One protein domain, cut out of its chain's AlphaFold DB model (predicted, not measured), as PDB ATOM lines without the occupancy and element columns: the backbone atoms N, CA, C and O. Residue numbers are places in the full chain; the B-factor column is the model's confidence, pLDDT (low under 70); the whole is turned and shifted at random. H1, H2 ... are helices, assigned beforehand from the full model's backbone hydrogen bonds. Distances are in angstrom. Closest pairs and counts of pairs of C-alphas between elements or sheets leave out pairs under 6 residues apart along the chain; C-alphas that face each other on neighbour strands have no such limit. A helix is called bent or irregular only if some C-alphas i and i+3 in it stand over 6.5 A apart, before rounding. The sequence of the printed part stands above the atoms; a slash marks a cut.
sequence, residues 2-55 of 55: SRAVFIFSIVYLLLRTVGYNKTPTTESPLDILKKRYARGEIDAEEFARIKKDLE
ATOM      1  N   SER A   2     -48.500  44.291  27.187       76.38
ATOM      2  CA  SER A   2     -47.509  44.238  26.094       76.38
ATOM      3  C   SER A   2     -46.976  42.837  25.747       76.38
ATOM      4  O   SER A   2     -46.673  42.562  24.592       76.38
ATOM      5  N   ARG A   3     -46.902  41.923  26.724       79.75
ATOM      6  CA  ARG A   3     -46.400  40.549  26.524       79.75
ATOM      7  C   ARG A   3     -47.360  39.664  25.723       79.75
ATOM      8  O   ARG A   3     -46.908  38.879  24.904       79.75
ATOM      9  N   ALA A   4     -48.669  39.830  25.914       82.19
ATOM     10  CA  ALA A   4     -49.684  39.050  25.202       82.19
ATOM     11  C   ALA A   4     -49.730  39.407  23.711       82.19
ATOM     12  O   ALA A   4     -49.817  38.517  22.874       82.19
ATOM     13  N   VAL A   5     -49.583  40.696  23.382       85.62
ATOM     14  CA  VAL A   5     -49.485  41.175  21.994       85.62
ATOM     15  C   VAL A   5     -48.228  40.627  21.325       85.62
ATOM     16  O   VAL A   5     -48.292  40.156  20.198       85.62
ATOM     17  N   PHE A   6     -47.104  40.605  22.046       86.75
ATOM     18  CA  PHE A   6     -45.857  40.028  21.547       86.75
ATOM     19  C   PHE A   6     -45.984  38.533  21.251       86.75
ATOM     20  O   PHE A   6     -45.564  38.081  20.191       86.75
ATOM     21  N   ILE A   7     -46.607  37.774  22.158       86.81
ATOM     22  CA  ILE A   7     -46.860  36.342  21.967       86.81
ATOM     23  C   ILE A   7     -47.783  36.128  20.764       86.81
ATOM     24  O   ILE A   7     -47.461  35.319  19.902       86.81
ATOM     25  N   PHE A   8     -48.874  36.889  20.649       88.50
ATOM     26  CA  PHE A   8     -49.782  36.796  19.503       88.50
ATOM     27  C   PHE A   8     -49.091  37.150  18.184       88.50
ATOM     28  O   PHE A   8     -49.262  36.434  17.204       88.50
ATOM     29  N   SER A   9     -48.270  38.203  18.153       85.81
ATOM     30  CA  SER A   9     -47.490  38.580  16.971       85.81
ATOM     31  C   SER A   9     -46.455  37.525  16.593       85.81
ATOM     32  O   SER A   9     -46.297  37.243  15.410       85.81
ATOM     33  N   ILE A  10     -45.777  36.916  17.570       85.94
ATOM     34  CA  ILE A  10     -44.816  35.832  17.327       85.94
ATOM     35  C   ILE A  10     -45.536  34.591  16.798       85.94
ATOM     36  O   ILE A  10     -45.130  34.044  15.778       85.94
ATOM     37  N   VAL A  11     -46.634  34.176  17.433       83.81
ATOM     38  CA  VAL A  11     -47.450  33.038  16.984       83.81
ATOM     39  C   VAL A  11     -47.996  33.295  15.577       83.81
ATOM     40  O   VAL A  11     -47.875  32.438  14.707       83.81
ATOM     41  N   TYR A  12     -48.504  34.498  15.311       86.88
ATOM     42  CA  TYR A  12     -48.979  34.911  13.990       86.88
ATOM     43  C   TYR A  12     -47.864  34.883  12.930       86.88
ATOM     44  O   TYR A  12     -48.080  34.404  11.818       86.88
ATOM     45  N   LEU A  13     -46.652  35.340  13.268       81.31
ATOM     46  CA  LEU A  13     -45.488  35.306  12.373       81.31
ATOM     47  C   LEU A  13     -44.994  33.880  12.095       81.31
ATOM     48  O   LEU A  13     -44.627  33.577  10.957       81.31
ATOM     49  N   LEU A  14     -45.022  32.998  13.096       77.19
ATOM     50  CA  LEU A  14     -44.656  31.590  12.937       77.19
ATOM     51  C   LEU A  14     -45.673  30.852  12.056       77.19
ATOM     52  O   LEU A  14     -45.274  30.166  11.115       77.19
ATOM     53  N   LEU A  15     -46.973  31.076  12.273       72.44
ATOM     54  CA  LEU A  15     -48.037  30.533  11.421       72.44
ATOM     55  C   LEU A  15     -47.928  31.033   9.971       72.44
ATOM     56  O   LEU A  15     -48.108  30.261   9.032       72.44
ATOM     57  N   ARG A  16     -47.575  32.309   9.767       72.94
ATOM     58  CA  ARG A  16     -47.396  32.896   8.430       72.94
ATOM     59  C   ARG A  16     -46.171  32.345   7.694       72.94
ATOM     60  O   ARG A  16     -46.224  32.164   6.480       72.94
ATOM     61  N   THR A  17     -45.079  32.083   8.409       60.25
ATOM     62  CA  THR A  17     -43.816  31.609   7.815       60.25
ATOM     63  C   THR A  17     -43.892  30.140   7.395       60.25
ATOM     64  O   THR A  17     -43.335  29.765   6.364       60.25
ATOM     65  N   VAL A  18     -44.657  29.315   8.116       62.00
ATOM     66  CA  VAL A  18     -44.861  27.895   7.772       62.00
ATOM     67  C   VAL A  18     -45.578  27.711   6.421       62.00
ATOM     68  O   VAL A  18     -45.392  26.691   5.762       62.00
ATOM     69  N   GLY A  19     -46.323  28.714   5.939       56.59
ATOM     70  CA  GLY A  19     -47.004  28.679   4.637       56.59
ATOM     71  C   GLY A  19     -46.137  29.007   3.412       56.59
ATOM     72  O   GLY A  19     -46.665  29.036   2.300       56.59
ATOM     73  N   TYR A  20     -44.836  29.273   3.578       48.31
ATOM     74  CA  TYR A  20     -43.968  29.813   2.521       48.31
ATOM     75  C   TYR A  20     -42.962  28.798   1.951       48.31
ATOM     76  O   TYR A  20     -41.812  29.131   1.696       48.31
ATOM     77  N   ASN A  21     -43.391  27.560   1.693       53.91
ATOM     78  CA  ASN A  21     -42.648  26.635   0.827       53.91
ATOM     79  C   ASN A  21     -43.368  26.515  -0.523       53.91
ATOM     80  O   ASN A  21     -44.110  25.575  -0.786       53.91
ATOM     81  N   LYS A  22     -43.180  27.523  -1.384       50.53
ATOM     82  CA  LYS A  22     -43.435  27.398  -2.825       50.53
ATOM     83  C   LYS A  22     -42.151  26.925  -3.503       50.53
ATOM     84  O   LYS A  22     -41.439  27.722  -4.106       50.53
ATOM     85  N   THR A  23     -41.873  25.633  -3.439       53.91
ATOM     86  CA  THR A  23     -41.091  24.976  -4.488       53.91
ATOM     87  C   THR A  23     -42.084  24.407  -5.507       53.91
ATOM     88  O   THR A  23     -42.926  23.591  -5.140       53.91
ATOM     89  N   PRO A  24     -42.059  24.840  -6.783       54.38
ATOM     90  CA  PRO A  24     -42.882  24.273  -7.854       54.38
ATOM     91  C   PRO A  24     -42.320  22.917  -8.315       54.38
ATOM     92  O   PRO A  24     -42.098  22.675  -9.497       54.38
ATOM     93  N   THR A  25     -42.040  22.038  -7.361       54.16
ATOM     94  CA  THR A  25     -41.560  20.679  -7.577       54.16
ATOM     95  C   THR A  25     -42.646  19.777  -7.024       54.16
ATOM     96  O   THR A  25     -42.850  19.796  -5.815       54.16
ATOM     97  N   THR A  26     -43.382  19.101  -7.910       62.22
ATOM     98  CA  THR A  26     -44.352  18.022  -7.645       62.22
ATOM     99  C   THR A  26     -44.667  17.833  -6.164       62.22
ATOM    100  O   THR A  26     -43.921  17.160  -5.453       62.22
ATOM    101  N   GLU A  27     -45.734  18.478  -5.686       73.44
ATOM    102  CA  GLU A  27     -46.113  18.375  -4.280       73.44
ATOM    103  C   GLU A  27     -46.286  16.905  -3.899       73.44
ATOM    104  O   GLU A  27     -47.049  16.173  -4.532       73.44
ATOM    105  N   SER A  28     -45.559  16.474  -2.869       84.94
ATOM    106  CA  SER A  28     -45.742  15.145  -2.300       84.94
ATOM    107  C   SER A  28     -47.170  15.020  -1.750       84.94
ATOM    108  O   SER A  28     -47.717  16.011  -1.251       84.94
ATOM    109  N   PRO A  29     -47.775  13.820  -1.757       88.06
ATOM    110  CA  PRO A  29     -49.048  13.571  -1.079       88.06
ATOM    111  C   PRO A  29     -49.093  14.120   0.360       88.06
ATOM    112  O   PRO A  29     -50.114  14.653   0.793       88.06
ATOM    113  N   LEU A  30     -47.962  14.081   1.078       89.31
ATOM    114  CA  LEU A  30     -47.827  14.642   2.426       89.31
ATOM    115  C   LEU A  30     -47.922  16.176   2.467       89.31
ATOM    116  O   LEU A  30     -48.452  16.731   3.429       89.31
ATOM    117  N   ASP A  31     -47.420  16.875   1.449       87.44
ATOM    118  CA  ASP A  31     -47.503  18.337   1.351       87.44
ATOM    119  C   ASP A  31     -48.940  18.792   1.084       87.44
ATOM    120  O   ASP A  31     -49.448  19.705   1.743       87.44
ATOM    121  N   ILE A  32     -49.641  18.077   0.201       90.25
ATOM    122  CA  ILE A  32     -51.062  18.307  -0.076       90.25
ATOM    123  C   ILE A  32     -51.882  18.093   1.202       90.25
ATOM    124  O   ILE A  32     -52.715  18.931   1.556       90.25
ATOM    125  N   LEU A  33     -51.610  17.011   1.937       92.75
ATOM    126  CA  LEU A  33     -52.291  16.700   3.191       92.75
ATOM    127  C   LEU A  33     -52.094  17.805   4.248       92.75
ATOM    128  O   LEU A  33     -53.066  18.263   4.856       92.75
ATOM    129  N   LYS A  34     -50.860  18.299   4.422       88.56
ATOM    130  CA  LYS A  34     -50.549  19.413   5.342       88.56
ATOM    131  C   LYS A  34     -51.280  20.699   4.964       88.56
ATOM    132  O   LYS A  34     -51.785  21.391   5.847       88.56
ATOM    133  N   LYS A  35     -51.369  21.020   3.668       88.19
ATOM    134  CA  LYS A  35     -52.084  22.215   3.196       88.19
ATOM    135  C   LYS A  35     -53.569  22.171   3.535       88.19
ATOM    136  O   LYS A  35     -54.108  23.187   3.963       88.19
ATOM    137  N   ARG A  36     -54.220  21.017   3.374       90.25
ATOM    138  CA  ARG A  36     -55.652  20.857   3.677       90.25
ATOM    139  C   ARG A  36     -55.937  21.004   5.170       90.25
ATOM    140  O   ARG A  36     -56.881  21.701   5.531       90.25
ATOM    141  N   TYR A  37     -55.078  20.449   6.027       92.00
ATOM    142  CA  TYR A  37     -55.171  20.648   7.476       92.00
ATOM    143  C   TYR A  37     -54.965  22.119   7.866       92.00
ATOM    144  O   TYR A  37     -55.772  22.690   8.591       92.00
ATOM    145  N   ALA A  38     -53.945  22.779   7.308       88.12
ATOM    146  CA  ALA A  38     -53.685  24.197   7.567       88.12
ATOM    147  C   ALA A  38     -54.817  25.124   7.082       88.12
ATOM    148  O   ALA A  38     -55.017  26.201   7.640       88.12
ATOM    149  N   ARG A  39     -55.557  24.714   6.045       89.44
ATOM    150  CA  ARG A  39     -56.755  25.408   5.554       89.44
ATOM    151  C   ARG A  39     -58.017  25.105   6.366       89.44
ATOM    152  O   ARG A  39     -59.015  25.786   6.161       89.44
ATOM    153  N   GLY A  40     -57.985  24.111   7.256       88.94
ATOM    154  CA  GLY A  40     -59.155  23.647   8.006       88.94
ATOM    155  C   GLY A  40     -60.146  22.829   7.169       88.94
ATOM    156  O   GLY A  40     -61.301  22.699   7.556       88.94
ATOM    157  N   GLU A  41     -59.721  22.293   6.020       95.56
ATOM    158  CA  GLU A  41     -60.554  21.410   5.186       95.56
ATOM    159  C   GLU A  41     -60.696  20.004   5.792       95.56
ATOM    160  O   GLU A  41     -61.613  19.267   5.434       95.56
ATOM    161  N   ILE A  42     -59.775  19.627   6.683       93.38
ATOM    162  CA  ILE A  42     -59.766  18.360   7.420       93.38
ATOM    163  C   ILE A  42     -59.393  18.618   8.881       93.38
ATOM    164  O   ILE A  42     -58.609  19.525   9.171       93.38
ATOM    165  N   ASP A  43     -59.930  17.802   9.787       95.75
ATOM    166  CA  ASP A  43     -59.590  17.843  11.210       95.75
ATOM    167  C   ASP A  43     -58.268  17.102  11.507       95.75
ATOM    168  O   ASP A  43     -57.749  16.348  10.676       95.75
ATOM    169  N   ALA A  44     -57.713  17.315  12.703       90.25
ATOM    170  CA  ALA A  44     -56.498  16.666  13.180       90.25
ATOM    171  C   ALA A  44     -56.602  15.133  13.171       90.25
ATOM    172  O   ALA A  44     -55.610  14.462  12.877       90.25
ATOM    173  N   GLU A  45     -57.786  14.580  13.450       95.50
ATOM    174  CA  GLU A  45     -57.996  13.129  13.431       95.50
ATOM    175  C   GLU A  45     -57.827  12.553  12.014       95.50
ATOM    176  O   GLU A  45     -57.079  11.592  11.809       95.50
ATOM    177  N   GLU A  46     -58.431  13.192  11.008       95.06
ATOM    178  CA  GLU A  46     -58.321  12.778   9.604       95.06
ATOM    179  C   GLU A  46     -56.893  12.973   9.069       95.06
ATOM    180  O   GLU A  46     -56.340  12.101   8.395       95.06
ATOM    181  N   PHE A  47     -56.242  14.084   9.434       96.00
ATOM    182  CA  PHE A  47     -54.837  14.313   9.100       96.00
ATOM    183  C   PHE A  47     -53.938  13.190   9.633       96.00
ATOM    184  O   PHE A  47     -53.092  12.679   8.898       96.00
ATOM    185  N   ALA A  48     -54.126  12.778  10.890       94.44
ATOM    186  CA  ALA A  48     -53.322  11.730  11.511       94.44
ATOM    187  C   ALA A  48     -53.521  10.363  10.837       94.44
ATOM    188  O   ALA A  48     -52.545   9.635  10.637       94.44
ATOM    189  N   ARG A  49     -54.760  10.029  10.453       96.81
ATOM    190  CA  ARG A  49     -55.077   8.775   9.752       96.81
ATOM    191  C   ARG A  49     -54.399   8.696   8.390       96.81
ATOM    192  O   ARG A  49     -53.716   7.715   8.117       96.81
ATOM    193  N   ILE A  50     -54.537   9.735   7.568       94.94
ATOM    194  CA  ILE A  50     -53.969   9.755   6.212       94.94
ATOM    195  C   ILE A  50     -52.442   9.881   6.265       94.94
ATOM    196  O   ILE A  50     -51.743   9.248   5.485       94.94
ATOM    197  N   LYS A  51     -51.891  10.645   7.217       93.62
ATOM    198  CA  LYS A  51     -50.436  10.753   7.399       93.62
ATOM    199  C   LYS A  51     -49.801   9.385   7.648       93.62
ATOM    200  O   LYS A  51     -48.751   9.116   7.086       93.62
ATOM    201  N   LYS A  52     -50.454   8.537   8.450       94.38
ATOM    202  CA  LYS A  52     -49.988   7.179   8.757       94.38
ATOM    203  C   LYS A  52     -50.060   6.224   7.559       94.38
ATOM    204  O   LYS A  52     -49.337   5.242   7.546       94.38
ATOM    205  N   ASP A  53     -50.936   6.495   6.597       94.00
ATOM    206  CA  ASP A  53     -51.052   5.725   5.351       94.00
ATOM    207  C   ASP A  53     -49.978   6.123   4.321       94.00
ATOM    208  O   ASP A  53     -49.576   5.325   3.481       94.00
ATOM    209  N   LEU A  54     -49.499   7.368   4.404       87.31
ATOM    210  CA  LEU A  54     -48.470   7.938   3.530       87.31
ATOM    211  C   LEU A  54     -47.031   7.742   4.040       87.31
ATOM    212  O   LEU A  54     -46.094   8.122   3.332       87.31
ATOM    213  N   GLU A  55     -46.866   7.233   5.263       78.88
ATOM    214  CA  GLU A  55     -45.583   6.832   5.866       78.88
ATOM    215  C   GLU A  55     -45.303   5.347   5.610       78.88
ATOM    216  O   GLU A  55     -44.143   5.041   5.247       78.88
TER     217      GLU A  55
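AT A GLANCE: This is residues 2 to 55 of the 55 residues of the protein "SHOCT domain-containing protein" of Syntrophomonadaceae bacterium (UniProt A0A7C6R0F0). A small head, the helical hairpin of H2 and H3 lying side by side, is joined by a bowed link to a single long helix, H1, whose residues 2 to 14 stick out as a free arm and make much of the length. The link between H1 and H2 swings out as a loop at residues 22 to 27, which also stand free, and H1 touches neither helix of the head. The printed part has 54 residues with three named helices, H1, H2 and H3 in that order along the chain, and no named strand; the class is all helix. The whole is loose, with a radius of gyration of the C-alphas of 14.2 A, and elongated, spanning 44 by 28 by 18 A.

IN THESE COORDINATES: H1 takes residues 2 to 18 and measures 24.7 A from first to last C-alpha, beginning at C-alpha 2 at (-47.509, 44.238, 26.094) and ending at C-alpha 18 at (-44.861, 27.895, 7.772). It is the longest helix, with 17 residues. After a link of 10 residues comes H2, residues 29 to 38, 14.5 A long. After 5 more residues comes H3, residues 44 to 53, also 14.5 A long, ending at C-alpha 53 at (-51.052, 5.725, 5.351). No helix is bent or irregular.

HOW THE PARTS SIT: H1 and H2 are apart, though they follow each other in the chain, and H1 and H3 are apart too. H2 and H3 touch, with 7 pairs of C-alphas within 8 A. Their closest C-alphas are those of Tyr 37 and Phe 47, 6.5 A apart, and their centres are 10.3 A apart. They run opposite ways at a shallow tilt of 3 degrees and form a helical hairpin. In H1, H2 and H3 every backbone O i to N i+4 pair is within hydrogen-bond range.

THE WHOLE: The C-alphas of Ser 2 and Asp 53 are the two farthest apart, at 43.9 A, and the first and last printed C-alphas, those of Ser 2 and Glu 55, are 42.6 A apart. Without the stretches that stand free, the body has 35 residues, spans 27 by 19 by 11 A and has a radius of gyration of 9.9 A. The printed part has no cut; it begins at residue 2 and ends at residue 55, the chain's last residue. The link from H2 to H3 is tight, the link from H1 to H2 is short, and no link is long. The mean pLDDT of the printed part is 81.8; residues 17 to 26, of which 17 and 18 belong to H1, are under 70.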